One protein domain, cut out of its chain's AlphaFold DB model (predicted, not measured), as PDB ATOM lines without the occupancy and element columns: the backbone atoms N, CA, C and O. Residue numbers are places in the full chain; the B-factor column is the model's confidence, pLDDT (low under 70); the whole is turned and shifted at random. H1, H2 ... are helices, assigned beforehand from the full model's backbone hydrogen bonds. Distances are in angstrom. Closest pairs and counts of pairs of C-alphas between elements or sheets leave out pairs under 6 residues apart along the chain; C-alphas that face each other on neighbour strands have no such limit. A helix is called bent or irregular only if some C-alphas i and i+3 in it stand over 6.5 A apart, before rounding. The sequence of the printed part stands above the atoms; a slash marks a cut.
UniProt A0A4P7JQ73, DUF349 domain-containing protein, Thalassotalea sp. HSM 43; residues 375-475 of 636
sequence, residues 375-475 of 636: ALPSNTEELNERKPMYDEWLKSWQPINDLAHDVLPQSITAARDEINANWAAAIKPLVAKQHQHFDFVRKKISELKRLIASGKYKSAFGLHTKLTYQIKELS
ATOM      1  N   ALA A 375      84.137  34.394  64.796       91.38
ATOM      2  CA  ALA A 375      82.714  34.687  64.668       91.38
ATOM      3  C   ALA A 375      82.132  34.140  63.354       91.38
ATOM      4  O   ALA A 375      82.712  34.314  62.275       91.38
ATOM      5  N   LEU A 376      80.940  33.542  63.438       93.31
ATOM      6  CA  LEU A 376      80.216  33.033  62.274       93.31
ATOM      7  C   LEU A 376      79.968  34.160  61.252       93.31
ATOM      8  O   LEU A 376      79.620  35.276  61.648       93.31
ATOM      9  N   PRO A 377      80.146  33.901  59.945       92.81
ATOM     10  CA  PRO A 377      79.895  34.902  58.919       92.81
ATOM     11  C   PRO A 377      78.396  35.207  58.821       92.81
ATOM     12  O   PRO A 377      77.563  34.302  58.769       92.81
ATOM     13  N   SER A 378      78.063  36.494  58.760       91.50
ATOM     14  CA  SER A 378      76.692  37.010  58.638       91.50
ATOM     15  C   SER A 378      76.377  37.548  57.237       91.50
ATOM     16  O   SER A 378      75.214  37.706  56.861       91.50
ATOM     17  N   ASN A 379      77.414  37.811  56.441       89.75
ATOM     18  CA  ASN A 379      77.318  38.371  55.100       89.75
ATOM     19  C   ASN A 379      78.362  37.752  54.146       89.75
ATOM     20  O   ASN A 379      79.209  36.953  54.548       89.75
ATOM     21  N   THR A 380      78.273  38.084  52.855       85.62
ATOM     22  CA  THR A 380      79.129  37.502  51.804       85.62
ATOM     23  C   THR A 380      80.599  37.931  51.908       85.62
ATOM     24  O   THR A 380      81.474  37.180  51.485       85.62
ATOM     25  N   GLU A 381      80.880  39.111  52.462       85.12
ATOM     26  CA  GLU A 381      82.243  39.622  52.644       85.12
ATOM     27  C   GLU A 381      82.954  38.840  53.754       85.12
ATOM     28  O   GLU A 381      83.980  38.207  53.508       85.12
ATOM     29  N   GLU A 382      82.317  38.719  54.921       90.56
ATOM     30  CA  GLU A 382      82.802  37.886  56.027       90.56
ATOM     31  C   GLU A 382      82.923  36.405  55.634       90.56
ATOM     32  O   GLU A 382      83.825  35.706  56.098       90.56
ATOM     33  N   LEU A 383      82.031  35.904  54.767       89.69
ATOM     34  CA  LEU A 383      82.136  34.547  54.223       89.69
ATOM     35  C   LEU A 383      83.458  34.357  53.468       89.69
ATOM     36  O   LEU A 383      84.106  33.326  53.642       89.69
ATOM     37  N   ASN A 384      83.859  35.321  52.638       86.62
ATOM     38  CA  ASN A 384      85.090  35.229  51.850       86.62
ATOM     39  C   ASN A 384      86.345  35.214  52.722       86.62
ATOM     40  O   ASN A 384      87.293  34.500  52.402       86.62
ATOM     41  N   GLU A 385      86.336  35.966  53.818       86.81
ATOM     42  CA  GLU A 385      87.459  36.034  54.751       86.81
ATOM     43  C   GLU A 385      87.559  34.786  55.633       86.81
ATOM     44  O   GLU A 385      88.643  34.236  55.825       86.81
ATOM     45  N   ARG A 386      86.425  34.318  56.172       91.50
ATOM     46  CA  ARG A 386      86.415  33.328  57.258       91.50
ATOM     47  C   ARG A 386      86.203  31.891  56.788       91.50
ATOM     48  O   ARG A 386      86.681  30.966  57.442       91.50
ATOM     49  N   LYS A 387      85.542  31.661  55.644       89.44
ATOM     50  CA  LYS A 387      85.358  30.302  55.098       89.44
ATOM     51  C   LYS A 387      86.689  29.566  54.857       89.44
ATOM     52  O   LYS A 387      86.749  28.390  55.207       89.44
ATOM     53  N   PRO A 388      87.764  30.200  54.343       90.06
ATOM     54  CA  PRO A 388      89.065  29.540  54.222       90.06
ATOM     55  C   PRO A 388      89.614  29.029  55.560       90.06
ATOM     56  O   PRO A 388      90.210  27.958  55.598       90.06
ATOM     57  N   MET A 389      89.373  29.750  56.662       91.75
ATOM     58  CA  MET A 389      89.788  29.321  58.004       91.75
ATOM     59  C   MET A 389      89.030  28.064  58.448       91.75
ATOM     60  O   MET A 389      89.629  27.149  59.007       91.75
ATOM     61  N   TYR A 390      87.725  27.998  58.165       93.56
ATOM     62  CA  TYR A 390      86.909  26.810  58.425       93.56
ATOM     63  C   TYR A 390      87.326  25.613  57.554       93.56
ATOM     64  O   TYR A 390      87.472  24.501  58.058       93.56
ATOM     65  N   ASP A 391      87.585  25.839  56.263       91.31
ATOM     66  CA  ASP A 391      88.057  24.795  55.347       91.31
ATOM     67  C   ASP A 391      89.429  24.241  55.788       91.31
ATOM     68  O   ASP A 391      89.669  23.033  55.719       91.31
ATOM     69  N   GLU A 392      90.324  25.103  56.278       92.12
ATOM     70  CA  GLU A 392      91.628  24.698  56.815       92.12
ATOM     71  C   GLU A 392      91.505  23.959  58.153       92.12
ATOM     72  O   GLU A 392      92.227  22.990  58.399       92.12
ATOM     73  N   TRP A 393      90.555  24.358  59.002       94.31
ATOM     74  CA  TRP A 393      90.229  23.632  60.228       94.31
ATOM     75  C   TRP A 393      89.719  22.218  59.924       94.31
ATOM     76  O   TRP A 393      90.199  21.266  60.536       94.31
ATOM     77  N   LEU A 394      88.835  22.052  58.929       92.50
ATOM     78  CA  LEU A 394      88.357  20.735  58.487       92.50
ATOM     79  C   LEU A 394      89.511  19.838  58.017       92.50
ATOM     80  O   LEU A 394      89.575  18.668  58.397       92.50
ATOM     81  N   LYS A 395      90.448  20.385  57.232       92.25
ATOM     82  CA  LYS A 395      91.655  19.658  56.809       92.25
ATOM     83  C   LYS A 395      92.550  19.292  57.988       92.25
ATOM     84  O   LYS A 395      92.997  18.157  58.076       92.25
ATOM     85  N   SER A 396      92.783  20.231  58.901       90.25
ATOM     86  CA  SER A 396      93.613  20.016  60.093       90.25
ATOM     87  C   SER A 396      93.006  18.989  61.052       90.25
ATOM     88  O   SER A 396      93.732  18.329  61.792       90.25
ATOM     89  N   TRP A 397      91.680  18.834  61.031       90.62
ATOM     90  CA  TRP A 397      90.967  17.827  61.809       90.62
ATOM     91  C   TRP A 397      91.042  16.422  61.194       90.62
ATOM     92  O   TRP A 397      90.933  15.428  61.911       90.62
ATOM     93  N   GLN A 398      91.232  16.305  59.878       87.25
ATOM     94  CA  GLN A 398      91.183  15.020  59.177       87.25
ATOM     95  C   GLN A 398      92.222  13.998  59.687       87.25
ATOM     96  O   GLN A 398      91.807  12.885  60.003       87.25
ATOM     97  N   PRO A 399      93.503  14.355  59.922       82.00
ATOM     98  CA  PRO A 399      94.467  13.442  60.537       82.00
ATOM     99  C   PRO A 399      94.039  12.948  61.923       82.00
ATOM    100  O   PRO A 399      94.318  11.812  62.282       82.00
ATOM    101  N   ILE A 400      93.345  13.783  62.705       84.31
ATOM    102  CA  ILE A 400      92.859  13.405  64.040       84.31
ATOM    103  C   ILE A 400      91.734  12.369  63.923       84.31
ATOM    104  O   ILE A 400      91.691  11.425  64.708       84.31
ATOM    105  N   ASN A 401      90.849  12.509  62.933       80.69
ATOM    106  CA  ASN A 401      89.863  11.471  62.637       80.69
ATOM    107  C   ASN A 401      90.551  10.167  62.198       80.69
ATOM    108  O   ASN A 401      90.234   9.109  62.726       80.69
ATOM    109  N   ASP A 402      91.518  10.228  61.287       74.44
ATOM    110  CA  ASP A 402      92.185   9.017  60.796       74.44
ATOM    111  C   ASP A 402      92.941   8.267  61.910       74.44
ATOM    112  O   ASP A 402      92.974   7.038  61.920       74.44
ATOM    113  N   LEU A 403      93.550   9.002  62.850       69.88
ATOM    114  CA  LEU A 403      94.381   8.443  63.921       69.88
ATOM    115  C   LEU A 403      93.593   8.041  65.174       69.88
ATOM    116  O   LEU A 403      93.958   7.069  65.829       69.88
ATOM    117  N   ALA A 404      92.565   8.804  65.554       68.69
ATOM    118  CA  ALA A 404      91.986   8.720  66.896       68.69
ATOM    119  C   ALA A 404      90.461   8.918  66.952       68.69
ATOM    120  O   ALA A 404      89.937   9.139  68.042       68.69
ATOM    121  N   HIS A 405      89.729   8.832  65.830       70.38
ATOM    122  CA  HIS A 405      88.278   9.091  65.814       70.38
ATOM    123  C   HIS A 405      87.504   8.324  66.892       70.38
ATOM    124  O   HIS A 405      86.735   8.931  67.633       70.38
ATOM    125  N   ASP A 406      87.758   7.020  67.014       66.75
ATOM    126  CA  ASP A 406      87.026   6.128  67.924       66.75
ATOM    127  C   ASP A 406      87.498   6.215  69.385       66.75
ATOM    128  O   ASP A 406      86.889   5.628  70.279       66.75
ATOM    129  N   VAL A 407      88.596   6.935  69.635       67.94
ATOM    130  CA  VAL A 407      89.274   6.991  70.940       67.94
ATOM    131  C   VAL A 407      89.239   8.403  71.538       67.94
ATOM    132  O   VAL A 407      89.610   8.601  72.695       67.94
ATOM    133  N   LEU A 408      88.758   9.395  70.781       74.19
ATOM    134  CA  LEU A 408      88.584  10.752  71.277       74.19
ATOM    135  C   LEU A 408      87.462  10.841  72.331       74.19
ATOM    136  O   LEU A 408      86.413  10.208  72.203       74.19
ATOM    137  N   PRO A 409      87.630  11.709  73.340       78.12
ATOM    138  CA  PRO A 409      86.586  12.075  74.286       78.12
ATOM    139  C   PRO A 409      85.279  12.541  73.648       78.12
ATOM    140  O   PRO A 409      85.287  13.373  72.737       78.12
ATOM    141  N   GLN A 410      84.153  12.135  74.240       77.50
ATOM    142  CA  GLN A 410      82.826  12.577  73.803       77.50
ATOM    143  C   GLN A 410      82.658  14.104  73.864       77.50
ATOM    144  O   GLN A 410      81.977  14.684  73.023       77.50
ATOM    145  N   SER A 411      83.301  14.776  74.824       82.38
ATOM    146  CA  SER A 411      83.302  16.242  74.930       82.38
ATOM    147  C   SER A 411      83.954  16.915  73.717       82.38
ATOM    148  O   SER A 411      83.441  17.916  73.219       82.38
ATOM    149  N   ILE A 412      85.044  16.344  73.199       85.50
ATOM    150  CA  ILE A 412      85.769  16.858  72.029       85.50
ATOM    151  C   ILE A 412      84.997  16.565  70.746       85.50
ATOM    152  O   ILE A 412      84.854  17.451  69.903       85.50
ATOM    153  N   THR A 413      84.467  15.349  70.592       85.69
ATOM    154  CA  THR A 413      83.672  15.000  69.408       85.69
ATOM    155  C   THR A 413      82.378  15.810  69.349       85.69
ATOM    156  O   THR A 413      82.041  16.320  68.287       85.69
ATOM    157  N   ALA A 414      81.702  16.017  70.486       86.25
ATOM    158  CA  ALA A 414      80.505  16.853  70.562       86.25
ATOM    159  C   ALA A 414      80.805  18.319  70.215       86.25
ATOM    160  O   ALA A 414      80.100  18.899  69.394       86.25
ATOM    161  N   ALA A 415      81.880  18.898  70.763       88.31
ATOM    162  CA  ALA A 415      82.286  20.267  70.441       88.31
ATOM    163  C   ALA A 415      82.641  20.437  68.952       88.31
ATOM    164  O   ALA A 415      82.244  21.416  68.321       88.31
ATOM    165  N   ARG A 416      83.344  19.462  68.354       91.62
ATOM    166  CA  ARG A 416      83.607  19.419  66.905       91.62
ATOM    167  C   ARG A 416      82.307  19.425  66.105       91.62
ATOM    168  O   ARG A 416      82.190  20.174  65.135       91.62
ATOM    169  N   ASP A 417      81.367  18.563  66.475       90.75
ATOM    170  CA  ASP A 417      80.108  18.392  65.751       90.75
ATOM    171  C   ASP A 417      79.221  19.632  65.864       90.75
ATOM    172  O   ASP A 417      78.635  20.052  64.867       90.75
ATOM    173  N   GLU A 418      79.197  20.276  67.030       93.12
ATOM    174  CA  GLU A 418      78.511  21.548  67.247       93.12
ATOM    175  C   GLU A 418      79.104  22.666  66.379       93.12
ATOM    176  O   GLU A 418      78.373  23.344  65.654       93.12
ATOM    177  N   ILE A 419      80.431  22.831  66.387       92.75
ATOM    178  CA  ILE A 419      81.125  23.804  65.533       92.75
ATOM    179  C   ILE A 419      80.799  23.534  64.061       92.75
ATOM    180  O   ILE A 419      80.404  24.450  63.341       92.75
ATOM    181  N   ASN A 420      80.895  22.280  63.616       93.12
ATOM    182  CA  ASN A 420      80.570  21.899  62.244       93.12
ATOM    183  C   ASN A 420      79.124  22.207  61.867       93.12
ATOM    184  O   ASN A 420      78.883  22.768  60.799       93.12
ATOM    185  N   ALA A 421      78.166  21.868  62.727       93.44
ATOM    186  CA  ALA A 421      76.755  22.138  62.489       93.44
ATOM    187  C   ALA A 421      76.485  23.646  62.388       93.44
ATOM    188  O   ALA A 421      75.833  24.091  61.440       93.44
ATOM    189  N   ASN A 422      77.042  24.436  63.310       93.25
ATOM    190  CA  ASN A 422      76.874  25.887  63.354       93.25
ATOM    191  C   ASN A 422      77.489  26.572  62.127       93.25
ATOM    192  O   ASN A 422      76.835  27.393  61.479       93.25
ATOM    193  N   TRP A 423      78.714  26.194  61.753       95.12
ATOM    194  CA  TRP A 423      79.372  26.709  60.553       95.12
ATOM    195  C   TRP A 423      78.633  26.298  59.284       95.12
ATOM    196  O   TRP A 423      78.332  27.160  58.460       95.12
ATOM    197  N   ALA A 424      78.267  25.022  59.134       92.00
ATOM    198  CA  ALA A 424      77.517  24.542  57.976       92.00
ATOM    199  C   ALA A 424      76.172  25.272  57.819       92.00
ATOM    200  O   ALA A 424      75.809  25.662  56.705       92.00
ATOM    201  N   ALA A 425      75.452  25.502  58.921       93.00
ATOM    202  CA  ALA A 425      74.191  26.236  58.922       93.00
ATOM    203  C   ALA A 425      74.372  27.710  58.525       93.00
ATOM    204  O   ALA A 425      73.603  28.209  57.702       93.00
ATOM    205  N   ALA A 426      75.400  28.386  59.051       92.31
ATOM    206  CA  ALA A 426      75.682  29.791  58.754       92.31
ATOM    207  C   ALA A 426      76.155  30.008  57.306       92.31
ATOM    208  O   ALA A 426      75.677  30.911  56.615       92.31
ATOM    209  N   ILE A 427      77.057  29.158  56.800       93.94
ATOM    210  CA  ILE A 427      77.643  29.347  55.465       93.94
ATOM    211  C   ILE A 427      76.711  28.902  54.337       93.94
ATOM    212  O   ILE A 427      76.760  29.489  53.262       93.94
ATOM    213  N   LYS A 428      75.846  27.897  54.541       93.06
ATOM    214  CA  LYS A 428      74.972  27.345  53.485       93.06
ATOM    215  C   LYS A 428      74.145  28.406  52.734       93.06
ATOM    216  O   LYS A 428      74.215  28.418  51.501       93.06
ATOM    217  N   PRO A 429      73.385  29.306  53.394       93.12
ATOM    218  CA  PRO A 429      72.634  30.346  52.688       93.12
ATOM    219  C   PRO A 429      73.547  31.388  52.024       93.12
ATOM    220  O   PRO A 429      73.241  31.855  50.926       93.12
ATOM    221  N   LEU A 430      74.682  31.727  52.643       91.69
ATOM    222  CA  LEU A 430      75.623  32.719  52.113       91.69
ATOM    223  C   LEU A 430      76.357  32.203  50.869       91.69
ATOM    224  O   LEU A 430      76.460  32.917  49.875       91.69
ATOM    225  N   VAL A 431      76.785  30.938  50.881       90.62
ATOM    226  CA  VAL A 431      77.380  30.241  49.732       90.62
ATOM    227  C   VAL A 431      76.371  30.151  48.588       90.62
ATOM    228  O   VAL A 431      76.717  30.449  47.447       90.62
ATOM    229  N   ALA A 432      75.105  29.823  48.871       90.06
ATOM    230  CA  ALA A 432      74.055  29.819  47.852       90.06
ATOM    231  C   ALA A 432      73.852  31.214  47.228       90.06
ATOM    232  O   ALA A 432      73.809  31.337  46.003       90.06
ATOM    233  N   LYS A 433      73.793  32.271  48.050       89.38
ATOM    234  CA  LYS A 433      73.676  33.664  47.588       89.38
ATOM    235  C   LYS A 433      74.886  34.090  46.751       89.38
ATOM    236  O   LYS A 433      74.723  34.713  45.703       89.38
ATOM    237  N   GLN A 434      76.090  33.717  47.176       90.19
ATOM    238  CA  GLN A 434      77.323  33.981  46.443       90.19
ATOM    239  C   GLN A 434      77.349  33.253  45.091       90.19
ATOM    240  O   GLN A 434      77.709  33.853  44.082       90.19
ATOM    241  N   HIS A 435      76.933  31.985  45.038       89.56
ATOM    242  CA  HIS A 435      76.816  31.242  43.780       89.56
ATOM    243  C   HIS A 435      75.797  31.870  42.831       89.56
ATOM    244  O   HIS A 435      76.096  32.044  41.653       89.56
ATOM    245  N   GLN A 436      74.629  32.278  43.334       91.25
ATOM    246  CA  GLN A 436      73.631  32.985  42.529       91.25
ATOM    247  C   GLN A 436      74.181  34.296  41.958       91.25
ATOM    248  O   GLN A 436      73.959  34.593  40.783       91.25
ATOM    249  N   HIS A 437      74.917  35.065  42.766       90.06
ATOM    250  CA  HIS A 437      75.554  36.299  42.313       90.06
ATOM    251  C   HIS A 437      76.628  36.027  41.247       90.06
ATOM    252  O   HIS A 437      76.644  36.677  40.202       90.06
ATOM    253  N   PHE A 438      77.455  35.001  41.443       93.25
ATOM    254  CA  PHE A 438      78.448  34.568  40.462       93.25
ATOM    255  C   PHE A 438      77.819  34.137  39.128       93.25
ATOM    256  O   PHE A 438      78.246  34.583  38.060       93.25
ATOM    257  N   ASP A 439      76.763  33.322  39.168       92.94
ATOM    258  CA  ASP A 439      76.041  32.893  37.967       92.94
ATOM    259  C   ASP A 439      75.379  34.071  37.249       92.94
ATOM    260  O   ASP A 439      75.347  34.117  36.014       92.94
ATOM    261  N   PHE A 440      74.863  35.043  38.005       93.50
ATOM    262  CA  PHE A 440      74.340  36.286  37.454       93.50
ATOM    263  C   PHE A 440      75.430  37.062  36.706       93.50
ATOM    264  O   PHE A 440      75.235  37.393  35.534       93.50
ATOM    265  N   VAL A 441      76.592  37.284  37.330       93.88
ATOM    266  CA  VAL A 441      77.740  37.965  36.709       93.88
ATOM    267  C   VAL A 441      78.178  37.236  35.435       93.88
ATOM    268  O   VAL A 441      78.298  37.854  34.378       93.88
ATOM    269  N   ARG A 442      78.308  35.904  35.468       94.75
ATOM    270  CA  ARG A 442      78.670  35.094  34.292       94.75
ATOM    271  C   ARG A 442      77.654  35.215  33.146       94.75
ATOM    272  O   ARG A 442      78.037  35.336  31.976       94.75
ATOM    273  N   LYS A 443      76.352  35.203  33.454       94.69
ATOM    274  CA  LYS A 443      75.290  35.434  32.457       94.69
ATOM    275  C   LYS A 443      75.388  36.838  31.865       94.69
ATOM    276  O   LYS A 443      75.264  36.984  30.652       94.69
ATOM    277  N   LYS A 444      75.665  37.850  32.689       94.06
ATOM    278  CA  LYS A 444      75.857  39.234  32.241       94.06
ATOM    279  C   LYS A 444      77.108  39.418  31.380       94.06
ATOM    280  O   LYS A 444      77.035  40.133  30.389       94.06
ATOM    281  N   ILE A 445      78.205  38.713  31.656       94.00
ATOM    282  CA  ILE A 445      79.374  38.674  30.759       94.00
ATOM    283  C   ILE A 445      78.991  38.071  29.398       94.00
ATOM    284  O   ILE A 445      79.378  38.586  28.350       94.00
ATOM    285  N   SER A 446      78.181  37.011  29.387       93.75
ATOM    286  CA  SER A 446      77.689  36.403  28.139       93.75
ATOM    287  C   SER A 446      76.739  37.339  27.372       93.75
ATOM    288  O   SER A 446      76.793  37.422  26.145       93.75
ATOM    289  N   GLU A 447      75.890  38.082  28.085       94.00
ATOM    290  CA  GLU A 447      75.050  39.138  27.513       94.00
ATOM    291  C   GLU A 447      75.901  40.264  26.913       94.00
ATOM    292  O   GLU A 447      75.628  40.692  25.794       94.00
ATOM    293  N   LEU A 448      76.972  40.680  27.596       94.38
ATOM    294  CA  LEU A 448      77.916  41.677  27.098       94.38
ATOM    295  C   LEU A 448      78.585  41.218  25.791       94.38
ATOM    296  O   LEU A 448      78.573  41.965  24.813       94.38
ATOM    297  N   LYS A 449      79.054  39.960  25.724       93.25
ATOM    298  CA  LYS A 449      79.572  39.344  24.482       93.25
ATOM    299  C   LYS A 449      78.553  39.437  23.337       93.25
ATOM    300  O   LYS A 449      78.902  39.819  22.220       93.25
ATOM    301  N   ARG A 450      77.277  39.138  23.608       93.62
ATOM    302  CA  ARG A 450      76.193  39.225  22.615       93.62
ATOM    303  C   ARG A 450      75.891  40.666  22.194       93.62
ATOM    304  O   ARG A 450      75.648  40.898  21.012       93.62
ATOM    305  N   LEU A 451      75.889  41.624  23.122       93.06
ATOM    306  CA  LEU A 451      75.651  43.039  22.812       93.06
ATOM    307  C   LEU A 451      76.724  43.581  21.867       93.06
ATOM    308  O   LEU A 451      76.363  44.192  20.859       93.06
ATOM    309  N   ILE A 452      77.993  43.262  22.140       90.06
ATOM    310  CA  ILE A 452      79.135  43.581  21.273       90.06
ATOM    311  C   ILE A 452      78.941  42.976  19.878       90.06
ATOM    312  O   ILE A 452      79.000  43.702  18.890       90.06
ATOM    313  N   ALA A 453      78.636  41.678  19.787       90.38
ATOM    314  CA  ALA A 453      78.429  41.006  18.501       90.38
ATOM    315  C   ALA A 453      77.230  41.566  17.707       90.38
ATOM    316  O   ALA A 453      77.254  41.595  16.482       90.38
ATOM    317  N   SER A 454      76.180  42.021  18.398       89.56
ATOM    318  CA  SER A 454      74.977  42.602  17.780       89.56
ATOM    319  C   SER A 454      75.079  44.101  17.462       89.56
ATOM    320  O   SER A 454      74.089  44.688  17.027       89.56
ATOM    321  N   GLY A 455      76.228  44.737  17.720       85.38
ATOM    322  CA  GLY A 455      76.451  46.160  17.449       85.38
ATOM    323  C   GLY A 455      75.739  47.132  18.401       85.38
ATOM    324  O   GLY A 455      75.650  48.325  18.121       85.38
ATOM    325  N   LYS A 456      75.206  46.658  19.536       87.38
ATOM    326  CA  LYS A 456      74.486  47.488  20.522       87.38
ATOM    327  C   LYS A 456      75.453  48.118  21.534       87.38
ATOM    328  O   LYS A 456      75.368  47.850  22.734       87.38
ATOM    329  N   TYR A 457      76.375  48.950  21.050       85.94
ATOM    330  CA  TYR A 457      77.545  49.412  21.813       85.94
ATOM    331  C   TYR A 457      77.207  50.248  23.053       85.94
ATOM    332  O   TYR A 457      77.716  49.954  24.129       85.94
ATOM    333  N   LYS A 458      76.242  51.177  22.975       83.25
ATOM    334  CA  LYS A 458      75.807  51.979  24.140       83.25
ATOM    335  C   LYS A 458      75.369  51.117  25.332       83.25
ATOM    336  O   LYS A 458      75.686  51.413  26.482       83.25
ATOM    337  N   SER A 459      74.640  50.032  25.067       86.75
ATOM    338  CA  SER A 459      74.227  49.081  26.107       86.75
ATOM    339  C   SER A 459      75.390  48.215  26.593       86.75
ATOM    340  O   SER A 459      75.421  47.860  27.769       86.75
ATOM    341  N   ALA A 460      76.332  47.882  25.706       90.25
ATOM    342  CA  ALA A 460      77.527  47.117  26.043       90.25
ATOM    343  C   ALA A 460      78.440  47.893  27.008       90.25
ATOM    344  O   ALA A 460      78.792  47.356  28.055       90.25
ATOM    345  N   PHE A 461      78.728  49.168  26.729       89.75
ATOM    346  CA  PHE A 461      79.541  50.030  27.597       89.75
ATOM    347  C   PHE A 461      78.947  50.145  29.002       89.75
ATOM    348  O   PHE A 461      79.594  49.802  29.988       89.75
ATOM    349  N   GLY A 462      77.657  50.489  29.104       89.38
ATOM    350  CA  GLY A 462      76.992  50.599  30.405       89.38
ATOM    351  C   GLY A 462      76.933  49.282  31.192       89.38
ATOM    352  O   GLY A 462      76.937  49.300  32.425       89.38
ATOM    353  N   LEU A 463      76.877  48.129  30.514       92.25
ATOM    354  CA  LEU A 463      76.928  46.821  31.174       92.25
ATOM    355  C   LEU A 463      78.353  46.459  31.620       92.25
ATOM    356  O   LEU A 463      78.509  45.919  32.714       92.25
ATOM    357  N   HIS A 464      79.379  46.784  30.827       94.62
ATOM    358  CA  HIS A 464      80.792  46.595  31.179       94.62
ATOM    359  C   HIS A 464      81.185  47.389  32.432       94.62
ATOM    360  O   HIS A 464      81.741  46.811  33.369       94.62
ATOM    361  N   THR A 465      80.787  48.664  32.521       90.62
ATOM    362  CA  THR A 465      81.023  49.489  33.717       90.62
ATOM    363  C   THR A 465      80.402  48.850  34.960       90.62
ATOM    364  O   THR A 465      81.077  48.677  35.971       90.62
ATOM    365  N   LYS A 466      79.133  48.424  34.884       92.94
ATOM    366  CA  LYS A 466      78.435  47.765  36.004       92.94
ATOM    367  C   LYS A 466      79.107  46.455  36.418       92.94
ATOM    368  O   LYS A 466      79.266  46.202  37.609       92.94
ATOM    369  N   LEU A 467      79.512  45.639  35.446       93.75
ATOM    370  CA  LEU A 467      80.207  44.377  35.692       93.75
ATOM    371  C   LEU A 467      81.559  44.579  36.381       93.75
ATOM    372  O   LEU A 467      81.895  43.802  37.267       93.75
ATOM    373  N   THR A 468      82.292  45.643  36.048       92.19
ATOM    374  CA  THR A 468      83.584  45.965  36.683       92.19
ATOM    375  C   THR A 468      83.457  46.146  38.201       92.19
ATOM    376  O   THR A 468      84.342  45.728  38.945       92.19
ATOM    377  N   TYR A 469      82.347  46.720  38.678       90.62
ATOM    378  CA  TYR A 469      82.068  46.838  40.113       90.62
ATOM    379  C   TYR A 469      81.591  45.513  40.720       90.62
ATOM    380  O   TYR A 469      82.135  45.083  41.731       90.62
ATOM    381  N   GLN A 470      80.645  44.823  40.075       90.00
ATOM    382  CA  GLN A 470      80.090  43.559  40.588       90.00
ATOM    383  C   GLN A 470      81.132  42.439  40.692       90.00
ATOM    384  O   GLN A 470      81.063  41.605  41.587       90.00
ATOM    385  N   ILE A 471      82.128  42.417  39.805       91.25
ATOM    386  CA  ILE A 471      83.203  41.421  39.864       91.25
ATOM    387  C   ILE A 471      84.063  41.599  41.124       91.25
ATOM    388  O   ILE A 471      84.507  40.600  41.684       91.25
ATOM    389  N   LYS A 472      84.238  42.829  41.630       87.88
ATOM    390  CA  LYS A 472      84.987  43.081  42.876       87.88
ATOM    391  C   LYS A 472      84.298  42.499  44.113       87.88
ATOM    392  O   LYS A 472      84.981  42.184  45.078       87.88
ATOM    393  N   GLU A 473      82.979  42.313  44.070       83.69
ATOM    394  CA  GLU A 473      82.182  41.722  45.158       83.69
ATOM    395  C   GLU A 473      82.236  40.179  45.175       83.69
ATOM    396  O   GLU A 473      81.774  39.537  46.123       83.69
ATOM    397  N   LEU A 474      82.796  39.555  44.132       86.94
ATOM    398  CA  LEU A 474      82.982  38.106  44.063       86.94
ATOM    399  C   LEU A 474      84.176  37.640  44.899       86.94
ATOM    400  O   LEU A 474      85.108  38.396  45.162       86.94
ATOM    401  N   SER A 475      84.183  36.355  45.265       85.38
ATOM    402  CA  SER A 475      85.333  35.768  45.958       85.38
ATOM    403  C   SER A 475      86.579  35.731  45.058       85.38
ATOM    404  O   SER A 475      86.437  35.617  43.836       85.38
TER     405      SER A 475
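Overview. This is residues 375 to 475 of the 636 residues of the protein "DUF349 domain-containing protein" of Thalassotalea sp. HSM 43 (UniProt A0A4P7JQ73). One long bent helix, H2, makes the length of a rod; H1 folds back along its arm H2a, and H3 folds back on its arm H2b as a hairpin. The printed part, 101 residues with helices H1, H2, H3 in order, is all helix and extended: radius of gyration of the C-alphas 20.6 A, spans 68 by 24 by 16 A.

Arrangement. By its hydrogen bonds H2, residues 410 to 453, was assigned as one helix, but it is bent: C-alphas 426 and 429 are 6.8 A apart. Its arms, H2a, residues 410 to 426, and H2b, residues 429 to 453, stand at a shallow tilt of 34.5 degrees, only just short of steep. H3, residues 457 to 472, touches residues 441 to 452 of H2b in a helical hairpin, at a shallow tilt of 26 degrees, opposite ways; the closest C-alphas, of Leu 451 and Ala 460, are 5.5 A apart. H1, residues 380 to 404, touches H2b with residues 380 to 383 alone; the closest C-alphas, of Thr 380 and Leu 430, are 5.9 A apart. H1 and H2a are close but not clearly touching, the closest C-alphas, of Tyr 390 and Trp 423, being 7.8 A apart. H3 is apart from H1 and H2a. Every O i to N i+4 pair is within hydrogen-bond range in H2a and H2b, 17 of 21 in H1 and 10 of 12 in H3.

Along the chain. H2b is 36.3 A long, H2a 24.0 A and H3 23.2 A, ending at C-alpha 472 (84.987, 43.081, 42.876). H1, 34.9 A, begins at C-alpha 380 (79.129, 37.502, 51.804) and is only just irregular: C-alphas 385 and 388 are 6.7 A apart.

Size, cuts and confidence. The farthest C-alphas, of Val 407 and Gly 455, are 67.5 A apart. The printed part has no cut, and both links are tight. pLDDT is under 70 at residues 403 to 404 and 406 to 407.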